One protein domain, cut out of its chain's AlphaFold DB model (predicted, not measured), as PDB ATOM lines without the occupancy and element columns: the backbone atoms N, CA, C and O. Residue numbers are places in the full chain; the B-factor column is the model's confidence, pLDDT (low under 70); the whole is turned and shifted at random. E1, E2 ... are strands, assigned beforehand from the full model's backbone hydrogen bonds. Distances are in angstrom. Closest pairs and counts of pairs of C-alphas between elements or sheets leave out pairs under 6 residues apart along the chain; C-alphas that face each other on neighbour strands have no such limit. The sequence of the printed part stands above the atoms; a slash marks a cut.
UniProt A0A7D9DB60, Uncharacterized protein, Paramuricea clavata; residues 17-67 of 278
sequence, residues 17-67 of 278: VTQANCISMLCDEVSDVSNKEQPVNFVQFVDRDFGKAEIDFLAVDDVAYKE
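Overview. This is residues 17 to 67 of the 278 residues of an uncharacterized protein of Paramuricea clavata (UniProt A0A7D9DB60). A long, narrow, twisted ribbon of three strands makes the body, a single sheet with no named helix over either face. E1, E2 and E3 run back and forth along its length, and a tail, residues 61 to 67, trails away from the end of E3. The printed part has 51 residues, with three named strands in the order E1, E2, E3, which is also the order across the antiparallel sheet. The class is all strand. The whole is loose, with a radius of gyration of the C-alphas of 13.8 A, and flat, spanning 40 by 22 by 11 A.

Along the chain. After residues 17 to 22, E1 takes residues 23 to 31 and is 26.3 A long; its C-alpha 23 is at (28.246, 50.684, 13.138). E2, residues 37 to 46, is the longest strand by residues and measures 29.4 A. E3, residues 53 to 60, is 21.4 A long and ends with C-alpha 60 at (24.426, 45.487, -4.315).

Arrangement. The three strands form a meander, each strand the antiparallel neighbour of the one before. E1 and E2 are a hairpin with an angle of 158 degrees between their directions. C-alphas 23 and 45 face each other at 4.4 A, and N 24 and O 44 are within hydrogen-bond range at 2.7 A, as are N 38 and O 30 at 2.7 A. E2 and E3 are a hairpin at 154 degrees. C-alphas 44 and 55 face each other at 4.3 A, and N 41 and O 59 are within hydrogen-bond range at 2.8 A. E1 and E3 are edge strands and E2 is the inner one. The sheet is only just strongly twisted, its C-alphas lying up to 4.1 A off its best plane.

Size, cuts and confidence. The C-alphas of Phe 50 and Glu 67 are the two farthest apart, at 41.7 A. The printed part has no cut. The link from E1 to E2 is tight, the one from E2 to E3 short. Mean pLDDT of the printed part is 77.1, with residues 33 to 37 and 61 to 67 under 70.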
ATOM      1  N   VAL A  17      30.698  56.831   7.813       86.12
ATOM      2  CA  VAL A  17      30.725  55.553   8.539       86.12
ATOM      3  C   VAL A  17      32.053  55.362   9.269       86.12
ATOM      4  O   VAL A  17      32.053  54.993  10.436       86.12
ATOM      5  N   THR A  18      33.191  55.651   8.629       86.00
ATOM      6  CA  THR A  18      34.525  55.492   9.251       86.00
ATOM      7  C   THR A  18      34.756  56.412  10.450       86.00
ATOM      8  O   THR A  18      35.621  56.133  11.279       86.00
ATOM      9  N   GLN A  19      33.976  57.487  10.573       86.12
ATOM     10  CA  GLN A  19      34.016  58.414  11.704       86.12
ATOM     11  C   GLN A  19      32.979  58.087  12.791       86.12
ATOM     12  O   GLN A  19      32.980  58.731  13.845       86.12
ATOM     13  N   ALA A  20      32.091  57.119  12.552       87.25
ATOM     14  CA  ALA A  20      31.058  56.716  13.492       87.25
ATOM     15  C   ALA A  20      31.617  55.771  14.568       87.25
ATOM     16  O   ALA A  20      32.383  54.852  14.290       87.25
ATOM     17  N   ASN A  21      31.180  55.960  15.815       81.50
ATOM     18  CA  ASN A  21      31.598  55.109  16.940       81.50
ATOM     19  C   ASN A  21      30.812  53.791  17.025       81.50
ATOM     20  O   ASN A  21      31.257  52.846  17.673       81.50
ATOM     21  N   CYS A  22      29.632  53.742  16.407       84.25
ATOM     22  CA  CYS A  22      28.731  52.595  16.427       84.25
ATOM     23  C   CYS A  22      28.265  52.323  14.999       84.25
ATOM     24  O   CYS A  22      27.650  53.196  14.384       84.25
ATOM     25  N   ILE A  23      28.551  51.120  14.501       88.75
ATOM     26  CA  ILE A  23      28.246  50.684  13.138       88.75
ATOM     27  C   ILE A  23      27.625  49.286  13.211       88.75
ATOM     28  O   ILE A  23      28.041  48.450  14.012       88.75
ATOM     29  N   SER A  24      26.633  49.041  12.367       83.62
ATOM     30  CA  SER A  24      25.992  47.758  12.114       83.62
ATOM     31  C   SER A  24      25.810  47.587  10.605       83.62
ATOM     32  O   SER A  24      25.717  48.567   9.866       83.62
ATOM     33  N   MET A  25      25.759  46.347  10.139       85.62
ATOM     34  CA  MET A  25      25.483  46.010   8.744       85.62
ATOM     35  C   MET A  25      24.178  45.230   8.661       85.62
ATOM     36  O   MET A  25      23.939  44.327   9.462       85.62
ATOM     37  N   LEU A  26      23.356  45.572   7.674       82.94
ATOM     38  CA  LEU A  26      22.150  44.839   7.314       82.94
ATOM     39  C   LEU A  26      22.365  44.289   5.907       82.94
ATOM     40  O   LEU A  26      22.731  45.037   5.005       82.94
ATOM     41  N   CYS A  27      22.157  42.993   5.737       81.50
ATOM     42  CA  CYS A  27      22.243  42.330   4.446       81.50
ATOM     43  C   CYS A  27      20.893  41.673   4.170       81.50
ATOM     44  O   CYS A  27      20.350  41.016   5.062       81.50
ATOM     45  N   ASP A  28      20.356  41.892   2.977       83.19
ATOM     46  CA  ASP A  28      19.130  41.261   2.490       83.19
ATOM     47  C   ASP A  28      19.385  40.618   1.126       83.19
ATOM     48  O   ASP A  28      20.221  41.102   0.371       83.19
ATOM     49  N   GLU A  29      18.685  39.543   0.795       78.56
ATOM     50  CA  GLU A  29      18.835  38.857  -0.491       78.56
ATOM     51  C   GLU A  29      17.733  39.317  -1.452       78.56
ATOM     52  O   GLU A  29      16.543  39.188  -1.166       78.56
ATOM     53  N   VAL A  30      18.118  39.842  -2.619       76.38
ATOM     54  CA  VAL A  30      17.179  40.184  -3.698       76.38
ATOM     55  C   VAL A  30      17.519  39.415  -4.963       76.38
ATOM     56  O   VAL A  30      18.677  39.105  -5.217       76.38
ATOM     57  N   SER A  31      16.521  39.116  -5.790       72.75
ATOM     58  CA  SER A  31      16.758  38.569  -7.126       72.75
ATOM     59  C   SER A  31      16.740  39.694  -8.163       72.75
ATOM     60  O   SER A  31      15.761  40.438  -8.244       72.75
ATOM     61  N   ASP A  32      17.795  39.817  -8.969       71.62
ATOM     62  CA  ASP A  32      17.800  40.706 -10.141       71.62
ATOM     63  C   ASP A  32      16.797  40.220 -11.213       71.62
ATOM     64  O   ASP A  32      16.334  39.080 -11.182       71.62
ATOM     65  N   VAL A  33      16.499  41.045 -12.224       68.31
ATOM     66  CA  VAL A  33      15.651  40.707 -13.388       68.31
ATOM     67  C   VAL A  33      16.139  39.481 -14.171       68.31
ATOM     68  O   VAL A  33      15.399  38.923 -14.982       68.31
ATOM     69  N   SER A  34      17.381  39.053 -13.932       66.06
ATOM     70  CA  SER A  34      17.976  37.820 -14.445       66.06
ATOM     71  C   SER A  34      17.790  36.588 -13.530       66.06
ATOM     72  O   SER A  34      18.373  35.543 -13.814       66.06
ATOM     73  N   ASN A  35      16.973  36.683 -12.468       65.44
ATOM     74  CA  ASN A  35      16.777  35.675 -11.411       65.44
ATOM     75  C   ASN A  35      18.074  35.265 -10.689       65.44
ATOM     76  O   ASN A  35      18.200  34.136 -10.217       65.44
ATOM     77  N   LYS A  36      19.053  36.169 -10.613       63.47
ATOM     78  CA  LYS A  36      20.267  35.964  -9.821       63.47
ATOM     79  C   LYS A  36      20.079  36.546  -8.433       63.47
ATOM     80  O   LYS A  36      19.703  37.708  -8.322       63.47
ATOM     81  N   GLU A  37      20.348  35.745  -7.411       68.62
ATOM     82  CA  GLU A  37      20.393  36.200  -6.023       68.62
ATOM     83  C   GLU A  37      21.571  37.171  -5.843       68.62
ATOM     84  O   GLU A  37      22.686  36.913  -6.298       68.62
ATOM     85  N   GLN A  38      21.304  38.318  -5.227       72.56
ATOM     86  CA  GLN A  38      22.248  39.397  -4.974       72.56
ATOM     87  C   GLN A  38      22.045  39.907  -3.541       72.56
ATOM     88  O   GLN A  38      20.936  40.332  -3.204       72.56
ATOM     89  N   PRO A  39      23.073  39.895  -2.677       77.19
ATOM     90  CA  PRO A  39      23.008  40.555  -1.391       77.19
ATOM     91  C   PRO A  39      22.985  42.070  -1.583       77.19
ATOM     92  O   PRO A  39      23.847  42.676  -2.230       77.19
ATOM     93  N   VAL A  40      21.992  42.687  -0.968       83.19
ATOM     94  CA  VAL A  40      21.852  44.122  -0.798       83.19
ATOM     95  C   VAL A  40      22.377  44.482   0.578       83.19
ATOM     96  O   VAL A  40      21.800  44.128   1.604       83.19
ATOM     97  N   ASN A  41      23.479  45.217   0.587       83.19
ATOM     98  CA  ASN A  41      24.159  45.646   1.792       83.19
ATOM     99  C   ASN A  41      23.740  47.074   2.152       83.19
ATOM    100  O   ASN A  41      23.951  48.018   1.383       83.19
ATOM    101  N   PHE A  42      23.218  47.243   3.362       88.50
ATOM    102  CA  PHE A  42      22.998  48.531   4.007       88.50
ATOM    103  C   PHE A  42      23.922  48.668   5.215       88.50
ATOM    104  O   PHE A  42      24.206  47.705   5.932       88.50
ATOM    105  N   VAL A  43      24.366  49.892   5.474       90.06
ATOM    106  CA  VAL A  43      25.122  50.239   6.674       90.06
ATOM    107  C   VAL A  43      24.248  51.080   7.585       90.06
ATOM    108  O   VAL A  43      23.668  52.075   7.161       90.06
ATOM    109  N   GLN A  44      24.154  50.676   8.847       91.31
ATOM    110  CA  GLN A  44      23.515  51.450   9.895       91.31
ATOM    111  C   GLN A  44      24.588  52.012  10.820       91.31
ATOM    112  O   GLN A  44      25.373  51.257  11.385       91.31
ATOM    113  N   PHE A  45      24.634  53.323  11.011       90.69
ATOM    114  CA  PHE A  45      25.650  53.958  11.850       90.69
ATOM    115  C   PHE A  45      25.076  55.149  12.609       90.69
ATOM    116  O   PHE A  45      24.081  55.739  12.200       90.69
ATOM    117  N   VAL A  46      25.680  55.493  13.747       89.69
ATOM    118  CA  VAL A  46      25.334  56.732  14.454       89.69
ATOM    119  C   VAL A  46      26.167  57.858  13.867       89.69
ATOM    120  O   VAL A  46      27.377  57.914  14.097       89.69
ATOM    121  N   ASP A  47      25.520  58.738  13.109       82.69
ATOM    122  CA  ASP A  47      26.169  59.905  12.534       82.69
ATOM    123  C   ASP A  47      26.709  60.803  13.653       82.69
ATOM    124  O   ASP A  47      26.011  61.129  14.618       82.69
ATOM    125  N   ARG A  48      27.984  61.173  13.538       80.19
ATOM    126  CA  ARG A  48      28.700  61.921  14.570       80.19
ATOM    127  C   ARG A  48      28.247  63.377  14.664       80.19
ATOM    128  O   ARG A  48      28.259  63.933  15.762       80.19
ATOM    129  N   ASP A  49      27.855  63.973  13.545       80.69
ATOM    130  CA  ASP A  49      27.475  65.380  13.456       80.69
ATOM    131  C   ASP A  49      26.052  65.594  13.986       80.69
ATOM    132  O   ASP A  49      25.772  66.596  14.648       80.69
ATOM    133  N   PHE A  50      25.159  64.626  13.757       77.94
ATOM    134  CA  PHE A  50      23.750  64.717  14.151       77.94
ATOM    135  C   PHE A  50      23.372  63.866  15.370       77.94
ATOM    136  O   PHE A  50      22.286  64.053  15.924       77.94
ATOM    137  N   GLY A  51      24.230  62.933  15.792       80.75
ATOM    138  CA  GLY A  51      23.984  62.023  16.915       80.75
ATOM    139  C   GLY A  51      22.801  61.075  16.691       80.75
ATOM    140  O   GLY A  51      22.180  60.628  17.657       80.75
ATOM    141  N   LYS A  52      22.441  60.806  15.432       85.69
ATOM    142  CA  LYS A  52      21.280  59.991  15.046       85.69
ATOM    143  C   LYS A  52      21.722  58.729  14.326       85.69
ATOM    144  O   LYS A  52      22.703  58.742  13.595       85.69
ATOM    145  N   ALA A  53      20.973  57.649  14.530       88.19
ATOM    146  CA  ALA A  53      21.140  56.443  13.735       88.19
ATOM    147  C   ALA A  53      20.633  56.702  12.310       88.19
ATOM    148  O   ALA A  53      19.464  57.044  12.124       88.19
ATOM    149  N   GLU A  54      21.509  56.522  11.333       89.44
ATOM    150  CA  GLU A  54      21.201  56.556   9.907       89.44
ATOM    151  C   GLU A  54      21.367  55.163   9.307       89.44
ATOM    152  O   GLU A  54      22.110  54.336   9.840       89.44
ATOM    153  N   ILE A  55      20.635  54.900   8.225       89.12
ATOM    154  CA  ILE A  55      20.733  53.676   7.430       89.12
ATOM    155  C   ILE A  55      20.925  54.111   5.986       89.12
ATOM    156  O   ILE A  55      20.030  54.729   5.414       89.12
ATOM    157  N   ASP A  56      22.068  53.758   5.409       88.00
ATOM    158  CA  ASP A  56      22.413  54.088   4.032       88.00
ATOM    159  C   ASP A  56      22.671  52.819   3.218       88.00
ATOM    160  O   ASP A  56      23.236  51.834   3.699       88.00
ATOM    161  N   PHE A  57      22.263  52.849   1.951       84.12
ATOM    162  CA  PHE A  57      22.596  51.805   0.989       84.12
ATOM    163  C   PHE A  57      24.096  51.845   0.676       84.12
ATOM    164  O   PHE A  57      24.628  52.891   0.301       84.12
ATOM    165  N   LEU A  58      24.772  50.703   0.795       82.69
ATOM    166  CA  LEU A  58      26.216  50.608   0.600       82.69
ATOM    167  C   LEU A  58      26.577  49.990  -0.754       82.69
ATOM    168  O   LEU A  58      27.427  50.526  -1.475       82.69
ATOM    169  N   ALA A  59      25.973  48.850  -1.084       80.38
ATOM    170  CA  ALA A  59      26.216  48.138  -2.333       80.38
ATOM    171  C   ALA A  59      25.133  47.084  -2.598       80.38
ATOM    172  O   ALA A  59      24.591  46.502  -1.664       80.38
ATOM    173  N   VAL A  60      24.888  46.806  -3.879       71.38
ATOM    174  CA  VAL A  60      24.426  45.487  -4.315       71.38
ATOM    175  C   VAL A  60      25.668  44.791  -4.833       71.38
ATOM    176  O   VAL A  60      26.301  45.291  -5.767       71.38
ATOM    177  N   ASP A  61      26.040  43.690  -4.196       65.75
ATOM    178  CA  ASP A  61      27.112  42.852  -4.702       65.75
ATOM    179  C   ASP A  61      26.476  41.754  -5.549       65.75
ATOM    180  O   ASP A  61      25.548  41.070  -5.130       65.75
ATOM    181  N   ASP A  62      26.952  41.612  -6.782       55.31
ATOM    182  CA  ASP A  62      26.574  40.473  -7.605       55.31
ATOM    183  C   ASP A  62      27.120  39.226  -6.896       55.31
ATOM    184  O   ASP A  62      28.342  39.121  -6.725       55.31
ATOM    185  N   VAL A  63      26.270  38.251  -6.537       51.78
ATOM    186  CA  VAL A  63      26.758  36.880  -6.302       51.78
ATOM    187  C   VAL A  63      27.099  36.284  -7.666       51.78
ATOM    188  O   VAL A  63      26.572  35.272  -8.115       51.78
ATOM    189  N   ALA A  64      28.054  36.893  -8.365       42.59
ATOM    190  CA  ALA A  64      29.002  36.046  -9.040       42.59
ATOM    191  C   ALA A  64      29.622  35.239  -7.901       42.59
ATOM    192  O   ALA A  64      30.347  35.812  -7.091       42.59
ATOM    193  N   TYR A  65      29.270  33.954  -7.794       46.25
ATOM    194  CA  TYR A  65      30.065  32.962  -7.082       46.25
ATOM    195  C   TYR A  65      31.507  33.157  -7.557       46.25
ATOM    196  O   TYR A  65      31.904  32.655  -8.611       46.25
ATOM    197  N   LYS A  66      32.256  34.025  -6.873       43.78
ATOM    198  CA  LYS A  66      33.630  34.345  -7.216       43.78
ATOM    199  C   LYS A  66      34.435  33.184  -6.692       43.78
ATOM    200  O   LYS A  66      34.925  33.230  -5.577       43.78
ATOM    201  N   GLU A  67      34.498  32.181  -7.560       49.34
ATOM    202  CA  GLU A  67      35.281  30.963  -7.462       49.34
ATOM    203  C   GLU A  67      34.897  30.104  -6.248       49.34
ATOM    204  O   GLU A  67      34.763  30.572  -5.124       49.34
TER     205      GLU A  67